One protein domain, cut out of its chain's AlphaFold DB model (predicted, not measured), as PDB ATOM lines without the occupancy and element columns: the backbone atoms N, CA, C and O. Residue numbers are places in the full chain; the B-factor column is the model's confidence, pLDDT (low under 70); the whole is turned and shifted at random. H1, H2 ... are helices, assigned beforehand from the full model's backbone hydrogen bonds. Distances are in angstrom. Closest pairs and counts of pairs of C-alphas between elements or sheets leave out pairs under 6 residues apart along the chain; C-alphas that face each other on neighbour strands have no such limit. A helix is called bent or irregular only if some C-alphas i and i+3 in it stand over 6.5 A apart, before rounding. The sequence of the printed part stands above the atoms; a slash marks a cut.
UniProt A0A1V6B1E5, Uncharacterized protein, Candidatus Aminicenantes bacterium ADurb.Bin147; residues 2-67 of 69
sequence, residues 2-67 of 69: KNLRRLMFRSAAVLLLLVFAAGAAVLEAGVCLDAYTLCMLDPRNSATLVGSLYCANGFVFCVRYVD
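This is residues 2 to 67 of the 69 residues of an uncharacterized protein of Candidatus Aminicenantes bacterium ADurb.Bin147 (UniProt A0A1V6B1E5). The model is a long helix bent into a stalk and a short arm, with a second helix folded back beside the short arm, so that the outline is like a hook. H1a makes the length, and its residues 2 to 24 stick out free; H1b and H3 lie side by side, running opposite ways, with tiny H2 at the turn between them. The printed part has 66 residues with three named helices, H1, H2 and H3 along the chain, and no named strand: all helix. It is extended, with a radius of gyration of the C-alphas of 20.0 A, and spans 65 by 24 by 7 A.

Find C-alpha 2 at (369.469, 290.357, 363.596), where H1, residues 2 to 41, begins. By its hydrogen bonds it was assigned as one helix, but it is bent: C-alphas 29 and 32 are 6.7 A apart. Its arms are H1a, residues 2 to 29, 41.8 A long, and H1b, residues 32 to 41, 14.1 A long. H2 is residues 43 to 46, 5.1 A long. H3, residues 49 to 65, runs 24.3 A to C-alpha 65 at (368.028, 268.548, 317.530).

Look first at the bend, where H1a and H1b stand at a steep tilt of 59 degrees. H1b touches H3 at a shallow tilt of 11 degrees, opposite ways; their closest C-alphas, of Cys 32 and Cys 62, are 5.6 A apart. H2 and H3 touch only at the corner, H3 with residues 51 to 55 alone; the closest C-alphas, of Asn 45 and Gly 51, are 3.8 A apart. H1a and H3 are apart, but only just, at 8.1 A. Each O i to N i+4 pair is within hydrogen-bond range in H1b and H3, and 22 of 24 are in H1a; H2 is too short for such a pair, and its one O i to N i+3 pair is not within range.

The farthest C-alphas, of Lys 2 and Leu 49, are 65.7 A apart. The printed part has no cut, and both links are tight. Look for pLDDT under 70 at residues 2 to 3 and 21 to 30; the mean of the printed part is 79.9.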
ATOM      1  N   LYS A   2     369.680 291.792 363.922       66.00
ATOM      2  CA  LYS A   2     369.469 290.357 363.596       66.00
ATOM      3  C   LYS A   2     368.520 290.107 362.405       66.00
ATOM      4  O   LYS A   2     368.770 289.201 361.617       66.00
ATOM      5  N   ASN A   3     367.488 290.936 362.240       69.94
ATOM      6  CA  ASN A   3     366.510 290.797 361.151       69.94
ATOM      7  C   ASN A   3     367.071 291.218 359.784       69.94
ATOM      8  O   ASN A   3     366.794 290.557 358.792       69.94
ATOM      9  N   LEU A   4     367.932 292.243 359.745       75.38
ATOM     10  CA  LEU A   4     368.594 292.686 358.514       75.38
ATOM     11  C   LEU A   4     369.575 291.622 357.998       75.38
ATOM     12  O   LEU A   4     369.582 291.305 356.814       75.38
ATOM     13  N   ARG A   5     370.327 290.986 358.907       74.38
ATOM     14  CA  ARG A   5     371.239 289.879 358.575       74.38
ATOM     15  C   ARG A   5     370.497 288.657 358.023       74.38
ATOM     16  O   ARG A   5     370.966 288.046 357.071       74.38
ATOM     17  N   ARG A   6     369.324 288.323 358.582       75.50
ATOM     18  CA  ARG A   6     368.457 287.251 358.053       75.50
ATOM     19  C   ARG A   6     367.880 287.594 356.684       75.50
ATOM     20  O   ARG A   6     367.779 286.703 355.849       75.50
ATOM     21  N   LEU A   7     367.513 288.855 356.460       76.00
ATOM     22  CA  LEU A   7     367.002 289.305 355.170       76.00
ATOM     23  C   LEU A   7     368.089 289.192 354.096       76.00
ATOM     24  O   LEU A   7     367.863 288.517 353.104       76.00
ATOM     25  N   MET A   8     369.292 289.723 354.348       77.94
ATOM     26  CA  MET A   8     370.418 289.630 353.408       77.94
ATOM     27  C   MET A   8     370.798 288.184 353.068       77.94
ATOM     28  O   MET A   8     371.083 287.883 351.913       77.94
ATOM     29  N   PHE A   9     370.763 287.277 354.050       83.75
ATOM     30  CA  PHE A   9     371.070 285.863 353.818       83.75
ATOM     31  C   PHE A   9     370.026 285.181 352.923       83.75
ATOM     32  O   PHE A   9     370.374 284.379 352.060       83.75
ATOM     33  N   ARG A  10     368.744 285.533 353.091       82.75
ATOM     34  CA  ARG A  10     367.660 285.047 352.226       82.75
ATOM     35  C   ARG A  10     367.797 285.583 350.805       82.75
ATOM     36  O   ARG A  10     367.685 284.802 349.868       82.75
ATOM     37  N   SER A  11     368.093 286.872 350.639       83.06
ATOM     38  CA  SER A  11     368.301 287.466 349.313       83.06
ATOM     39  C   SER A  11     369.485 286.828 348.589       83.06
ATOM     40  O   SER A  11     369.378 286.515 347.409       83.06
ATOM     41  N   ALA A  12     370.594 286.590 349.297       84.50
ATOM     42  CA  ALA A  12     371.779 285.951 348.733       84.50
ATOM     43  C   ALA A  12     371.504 284.509 348.281       84.50
ATOM     44  O   ALA A  12     371.930 284.118 347.199       84.50
ATOM     45  N   ALA A  13     370.747 283.736 349.066       85.44
ATOM     46  CA  ALA A  13     370.362 282.374 348.697       85.44
ATOM     47  C   ALA A  13     369.452 282.336 347.455       85.44
ATOM     48  O   ALA A  13     369.638 281.492 346.581       85.44
ATOM     49  N   VAL A  14     368.503 283.272 347.345       87.38
ATOM     50  CA  VAL A  14     367.638 283.401 346.159       87.38
ATOM     51  C   VAL A  14     368.450 283.809 344.928       87.38
ATOM     52  O   VAL A  14     368.266 283.235 343.859       87.38
ATOM     53  N   LEU A  15     369.385 284.751 345.077       86.75
ATOM     54  CA  LEU A  15     370.266 285.175 343.990       86.75
ATOM     55  C   LEU A  15     371.149 284.016 343.499       86.75
ATOM     56  O   LEU A  15     371.295 283.821 342.298       86.75
ATOM     57  N   LEU A  16     371.684 283.214 344.424       84.62
ATOM     58  CA  LEU A  16     372.480 282.030 344.105       84.62
ATOM     59  C   LEU A  16     371.662 281.011 343.294       84.62
ATOM     60  O   LEU A  16     372.127 280.530 342.266       84.62
ATOM     61  N   LEU A  17     370.427 280.723 343.715       81.94
ATOM     62  CA  LEU A  17     369.531 279.806 343.003       81.94
ATOM     63  C   LEU A  17     369.208 280.288 341.584       81.94
ATOM     64  O   LEU A  17     369.192 279.481 340.656       81.94
ATOM     65  N   LEU A  18     369.002 281.594 341.399       78.94
ATOM     66  CA  LEU A  18     368.773 282.183 340.078       78.94
ATOM     67  C   LEU A  18     369.998 282.051 339.164       78.94
ATOM     68  O   LEU A  18     369.837 281.761 337.982       78.94
ATOM     69  N   VAL A  19     371.213 282.202 339.703       76.19
ATOM     70  CA  VAL A  19     372.459 282.007 338.941       76.19
ATOM     71  C   VAL A  19     372.627 280.549 338.512       76.19
ATOM     72  O   VAL A  19     372.974 280.302 337.361       76.19
ATOM     73  N   PHE A  20     372.339 279.582 339.386       70.88
ATOM     74  CA  PHE A  20     372.401 278.159 339.025       70.88
ATOM     75  C   PHE A  20     371.348 277.773 337.976       70.88
ATOM     76  O   PHE A  20     371.660 277.040 337.040       70.88
ATOM     77  N   ALA A  21     370.125 278.297 338.091       65.00
ATOM     78  CA  ALA A  21     369.069 278.063 337.106       65.00
ATOM     79  C   ALA A  21     369.398 278.689 335.737       65.00
ATOM     80  O   ALA A  21     369.196 278.053 334.705       65.00
ATOM     81  N   ALA A  22     369.955 279.904 335.719       59.12
ATOM     82  CA  ALA A  22     370.414 280.547 334.488       59.12
ATOM     83  C   ALA A  22     371.637 279.835 333.884       59.12
ATOM     84  O   ALA A  22     371.728 279.693 332.668       59.12
ATOM     85  N   GLY A  23     372.550 279.342 334.725       56.50
ATOM     86  CA  GLY A  23     373.718 278.573 334.302       56.50
ATOM     87  C   GLY A  23     373.355 277.254 333.621       56.50
ATOM     88  O   GLY A  23     374.005 276.890 332.650       56.50
ATOM     89  N   ALA A  24     372.289 276.576 334.058       53.00
ATOM     90  CA  ALA A  24     371.804 275.356 333.408       53.00
ATOM     91  C   ALA A  24     371.338 275.607 331.962       53.00
ATOM     92  O   ALA A  24     371.680 274.841 331.070       53.00
ATOM     93  N   ALA A  25     370.639 276.720 331.707       49.31
ATOM     94  CA  ALA A  25     370.213 277.098 330.356       49.31
ATOM     95  C   ALA A  25     371.391 277.494 329.440       49.31
ATOM     96  O   ALA A  25     371.344 277.265 328.235       49.31
ATOM     97  N   VAL A  26     372.460 278.073 330.002       51.69
ATOM     98  CA  VAL A  26     373.700 278.372 329.259       51.69
ATOM     99  C   VAL A  26     374.514 277.103 328.999       51.69
ATOM    100  O   VAL A  26     375.158 276.999 327.958       51.69
ATOM    101  N   LEU A  27     374.470 276.133 329.916       49.53
ATOM    102  CA  LEU A  27     375.168 274.863 329.763       49.53
ATOM    103  C   LEU A  27     374.598 274.060 328.593       49.53
ATOM    104  O   LEU A  27     375.389 273.539 327.821       49.53
ATOM    105  N   GLU A  28     373.272 274.050 328.413       51.88
ATOM    106  CA  GLU A  28     372.590 273.428 327.265       51.88
ATOM    107  C   GLU A  28     373.089 274.016 325.931       51.88
ATOM    108  O   GLU A  28     373.580 273.273 325.094       51.88
ATOM    109  N   ALA A  29     373.119 275.344 325.768       52.50
ATOM    110  CA  ALA A  29     373.613 275.986 324.537       52.50
ATOM    111  C   ALA A  29     375.143 275.876 324.321       52.50
ATOM    112  O   ALA A  29     375.649 276.143 323.228       52.50
ATOM    113  N   GLY A  30     375.902 275.533 325.368       62.75
ATOM    114  CA  GLY A  30     377.349 275.321 325.307       62.75
ATOM    115  C   GLY A  30     377.744 273.907 324.875       62.75
ATOM    116  O   GLY A  30     378.819 273.733 324.298       62.75
ATOM    117  N   VAL A  31     376.877 272.905 325.083       78.44
ATOM    118  CA  VAL A  31     377.226 271.484 324.886       78.44
ATOM    119  C   VAL A  31     377.638 271.196 323.447       78.44
ATOM    120  O   VAL A  31     378.635 270.508 323.214       78.44
ATOM    121  N   CYS A  32     376.911 271.730 322.464       85.38
ATOM    122  CA  CYS A  32     377.219 271.472 321.061       85.38
ATOM    123  C   CYS A  32     378.519 272.148 320.613       85.38
ATOM    124  O   CYS A  32     379.300 271.539 319.877       85.38
ATOM    125  N   LEU A  33     378.776 273.382 321.058       87.56
ATOM    126  CA  LEU A  33     380.005 274.097 320.717       87.56
ATOM    127  C   LEU A  33     381.221 273.439 321.377       87.56
ATOM    128  O   LEU A  33     382.236 273.231 320.713       87.56
ATOM    129  N   ASP A  34     381.107 273.036 322.640       87.12
ATOM    130  CA  ASP A  34     382.170 272.325 323.350       87.12
ATOM    131  C   ASP A  34     382.445 270.956 322.719       87.12
ATOM    132  O   ASP A  34     383.603 270.609 322.473       87.12
ATOM    133  N   ALA A  35     381.400 270.203 322.357       87.44
ATOM    134  CA  ALA A  35     381.541 268.925 321.661       87.44
ATOM    135  C   ALA A  35     382.202 269.082 320.282       87.44
ATOM    136  O   ALA A  35     383.069 268.283 319.914       87.44
ATOM    137  N   TYR A  36     381.842 270.123 319.527       90.31
ATOM    138  CA  TYR A  36     382.502 270.456 318.263       90.31
ATOM    139  C   TYR A  36     383.978 270.796 318.470       90.31
ATOM    140  O   TYR A  36     384.841 270.295 317.749       90.31
ATOM    141  N   THR A  37     384.278 271.613 319.479       90.50
ATOM    142  CA  THR A  37     385.644 272.040 319.781       90.50
ATOM    143  C   THR A  37     386.499 270.844 320.193       90.50
ATOM    144  O   THR A  37     387.591 270.668 319.663       90.50
ATOM    145  N   LEU A  38     385.979 269.952 321.042       89.75
ATOM    146  CA  LEU A  38     386.625 268.683 321.392       89.75
ATOM    147  C   LEU A  38     386.851 267.792 320.163       89.75
ATOM    148  O   LEU A  38     387.932 267.228 320.010       89.75
ATOM    149  N   CYS A  39     385.868 267.702 319.264       87.75
ATOM    150  CA  CYS A  39     385.995 266.941 318.021       87.75
ATOM    151  C   CYS A  39     387.117 267.489 317.128       87.75
ATOM    152  O   CYS A  39     387.907 266.710 316.595       87.75
ATOM    153  N   MET A  40     387.218 268.816 317.007       91.56
ATOM    154  CA  MET A  40     388.256 269.500 316.228       91.56
ATOM    155  C   MET A  40     389.633 269.485 316.903       91.56
ATOM    156  O   MET A  40     390.642 269.599 316.216       91.56
ATOM    157  N   LEU A  41     389.698 269.334 318.227       92.25
ATOM    158  CA  LEU A  41     390.958 269.175 318.957       92.25
ATOM    159  C   LEU A  41     391.548 267.765 318.821       92.25
ATOM    160  O   LEU A  41     392.738 267.586 319.080       92.25
ATOM    161  N   ASP A  42     390.762 266.773 318.389       88.50
ATOM    162  CA  ASP A  42     391.289 265.448 318.068       88.50
ATOM    163  C   ASP A  42     392.154 265.523 316.788       88.50
ATOM    164  O   ASP A  42     391.653 265.887 315.713       88.50
ATOM    165  N   PRO A  43     393.449 265.153 316.854       87.25
ATOM    166  CA  PRO A  43     394.347 265.168 315.702       87.25
ATOM    167  C   PRO A  43     393.859 264.306 314.536       87.25
ATOM    168  O   PRO A  43     394.140 264.612 313.381       87.25
ATOM    169  N   ARG A  44     393.122 263.221 314.803       85.62
ATOM    170  CA  ARG A  44     392.612 262.320 313.755       85.62
ATOM    171  C   ARG A  44     391.546 263.000 312.905       85.62
ATOM    172  O   ARG A  44     391.490 262.789 311.692       85.62
ATOM    173  N   ASN A  45     390.723 263.829 313.541       83.69
ATOM    174  CA  ASN A  45     389.632 264.521 312.872       83.69
ATOM    175  C   ASN A  45     390.118 265.812 312.208       83.69
ATOM    176  O   ASN A  45     389.736 266.104 311.078       83.69
ATOM    177  N   SER A  46     391.010 266.552 312.866       82.75
ATOM    178  CA  SER A  46     391.556 267.804 312.327       82.75
ATOM    179  C   SER A  46     392.584 267.608 311.210       82.75
ATOM    180  O   SER A  46     392.702 268.471 310.344       82.75
ATOM    181  N   ALA A  47     393.295 266.476 311.165       86.12
ATOM    182  CA  ALA A  47     394.285 266.213 310.117       86.12
ATOM    183  C   ALA A  47     393.669 265.854 308.753       86.12
ATOM    184  O   ALA A  47     394.388 265.783 307.755       86.12
ATOM    185  N   THR A  48     392.358 265.598 308.687       88.38
ATOM    186  CA  THR A  48     391.690 265.170 307.452       88.38
ATOM    187  C   THR A  48     390.475 266.033 307.134       88.38
ATOM    188  O   THR A  48     389.711 266.430 308.014       88.38
ATOM    189  N   LEU A  49     390.247 266.281 305.839       87.56
ATOM    190  CA  LEU A  49     389.057 267.005 305.378       87.56
ATOM    191  C   LEU A  49     387.768 266.276 305.792       87.56
ATOM    192  O   LEU A  49     386.789 266.904 306.184       87.56
ATOM    193  N   VAL A  50     387.789 264.941 305.747       89.12
ATOM    194  CA  VAL A  50     386.661 264.092 306.149       89.12
ATOM    195  C   VAL A  50     386.358 264.245 307.639       89.12
ATOM    196  O   VAL A  50     385.194 264.380 308.005       89.12
ATOM    197  N   GLY A  51     387.382 264.284 308.493       82.81
ATOM    198  CA  GLY A  51     387.204 264.489 309.929       82.81
ATOM    199  C   GLY A  51     386.658 265.878 310.271       82.81
ATOM    200  O   GLY A  51     385.738 265.993 311.078       82.81
ATOM    201  N   SER A  52     387.123 266.919 309.576       87.19
ATOM    202  CA  SER A  52     386.581 268.278 309.727       87.19
ATOM    203  C   SER A  52     385.098 268.350 309.331       87.19
ATOM    204  O   SER A  52     384.282 268.929 310.051       87.19
ATOM    205  N   LEU A  53     384.721 267.705 308.219       89.88
ATOM    206  CA  LEU A  53     383.323 267.608 307.780       89.88
ATOM    207  C   LEU A  53     382.461 266.794 308.754       89.88
ATOM    208  O   LEU A  53     381.305 267.147 308.990       89.88
ATOM    209  N   TYR A  54     383.014 265.732 309.340       88.31
ATOM    210  CA  TYR A  54     382.342 264.938 310.366       88.31
ATOM    211  C   TYR A  54     382.017 265.784 311.607       88.31
ATOM    212  O   TYR A  54     380.858 265.827 312.027       88.31
ATOM    213  N   CYS A  55     382.997 266.527 312.136       88.75
ATOM    214  CA  CYS A  55     382.788 267.413 313.283       88.75
ATOM    215  C   CYS A  55     381.758 268.512 312.976       88.75
ATOM    216  O   CYS A  55     380.851 268.750 313.775       88.75
ATOM    217  N   ALA A  56     381.843 269.144 311.800       91.38
ATOM    218  CA  ALA A  56     380.908 270.194 311.394       91.38
ATOM    219  C   ALA A  56     379.463 269.679 311.245       91.38
ATOM    220  O   ALA A  56     378.525 270.317 311.722       91.38
ATOM    221  N   ASN A  57     379.266 268.502 310.641       91.06
ATOM    222  CA  ASN A  57     377.940 267.890 310.530       91.06
ATOM    223  C   ASN A  57     377.367 267.509 311.900       91.06
ATOM    224  O   ASN A  57     376.181 267.736 312.149       91.06
ATOM    225  N   GLY A  58     378.205 266.978 312.795       88.31
ATOM    226  CA  GLY A  58     377.828 266.695 314.179       88.31
ATOM    227  C   GLY A  58     377.363 267.952 314.914       88.31
ATOM    228  O   GLY A  58     376.320 267.922 315.563       88.31
ATOM    229  N   PHE A  59     378.063 269.076 314.737       91.00
ATOM    230  CA  PHE A  59     377.668 270.366 315.305       91.00
ATOM    231  C   PHE A  59     376.309 270.838 314.781       91.00
ATOM    232  O   PHE A  59     375.419 271.150 315.568       91.00
ATOM    233  N   VAL A  60     376.105 270.827 313.458       90.50
ATOM    234  CA  VAL A  60     374.828 271.239 312.850       90.50
ATOM    235  C   VAL A  60     373.676 270.349 313.318       90.50
ATOM    236  O   VAL A  60     372.587 270.852 313.593       90.50
ATOM    237  N   PHE A  61     373.900 269.037 313.434       89.44
ATOM    238  CA  PHE A  61     372.909 268.107 313.974       89.44
ATOM    239  C   PHE A  61     372.603 268.413 315.444       89.44
ATOM    240  O   PHE A  61     371.438 268.548 315.814       89.44
ATOM    241  N   CYS A  62     373.640 268.579 316.263       86.75
ATOM    242  CA  CYS A  62     373.521 268.876 317.685       86.75
ATOM    243  C   CYS A  62     372.724 270.169 317.911       86.75
ATOM    244  O   CYS A  62     371.674 270.142 318.548       86.75
ATOM    245  N   VAL A  63     373.108 271.263 317.252       87.25
ATOM    246  CA  VAL A  63     372.394 272.546 317.344       87.25
ATOM    247  C   VAL A  63     370.946 272.430 316.853       87.25
ATOM    248  O   VAL A  63     370.061 273.148 317.309       87.25
ATOM    249  N   ARG A  64     370.663 271.545 315.891       84.44
ATOM    250  CA  ARG A  64     369.320 271.415 315.312       84.44
ATOM    251  C   ARG A  64     368.365 270.561 316.146       84.44
ATOM    252  O   ARG A  64     367.164 270.821 316.080       84.44
ATOM    253  N   TYR A  65     368.863 269.563 316.872       81.88
ATOM    254  CA  TYR A  65     368.028 268.548 317.530       81.88
ATOM    255  C   TYR A  65     368.240 268.426 319.042       81.88
ATOM    256  O   TYR A  65     367.380 267.851 319.713       81.88
ATOM    257  N   VAL A  66     369.359 268.934 319.560       78.44
ATOM    258  CA  VAL A  66     369.717 268.904 320.983       78.44
ATOM    259  C   VAL A  66     369.484 270.286 321.591       78.44
ATOM    260  O   VAL A  66     368.538 270.417 322.354       78.44
ATOM    261  N   ASP A  67     370.190 271.331 321.140       75.69
ATOM    262  CA  ASP A  67     370.051 272.704 321.687       75.69
ATOM    263  C   ASP A  67     368.696 273.378 321.396       75.69
ATOM    264  O   ASP A  67     368.390 274.442 321.927       75.69
TER     265      ASP A  67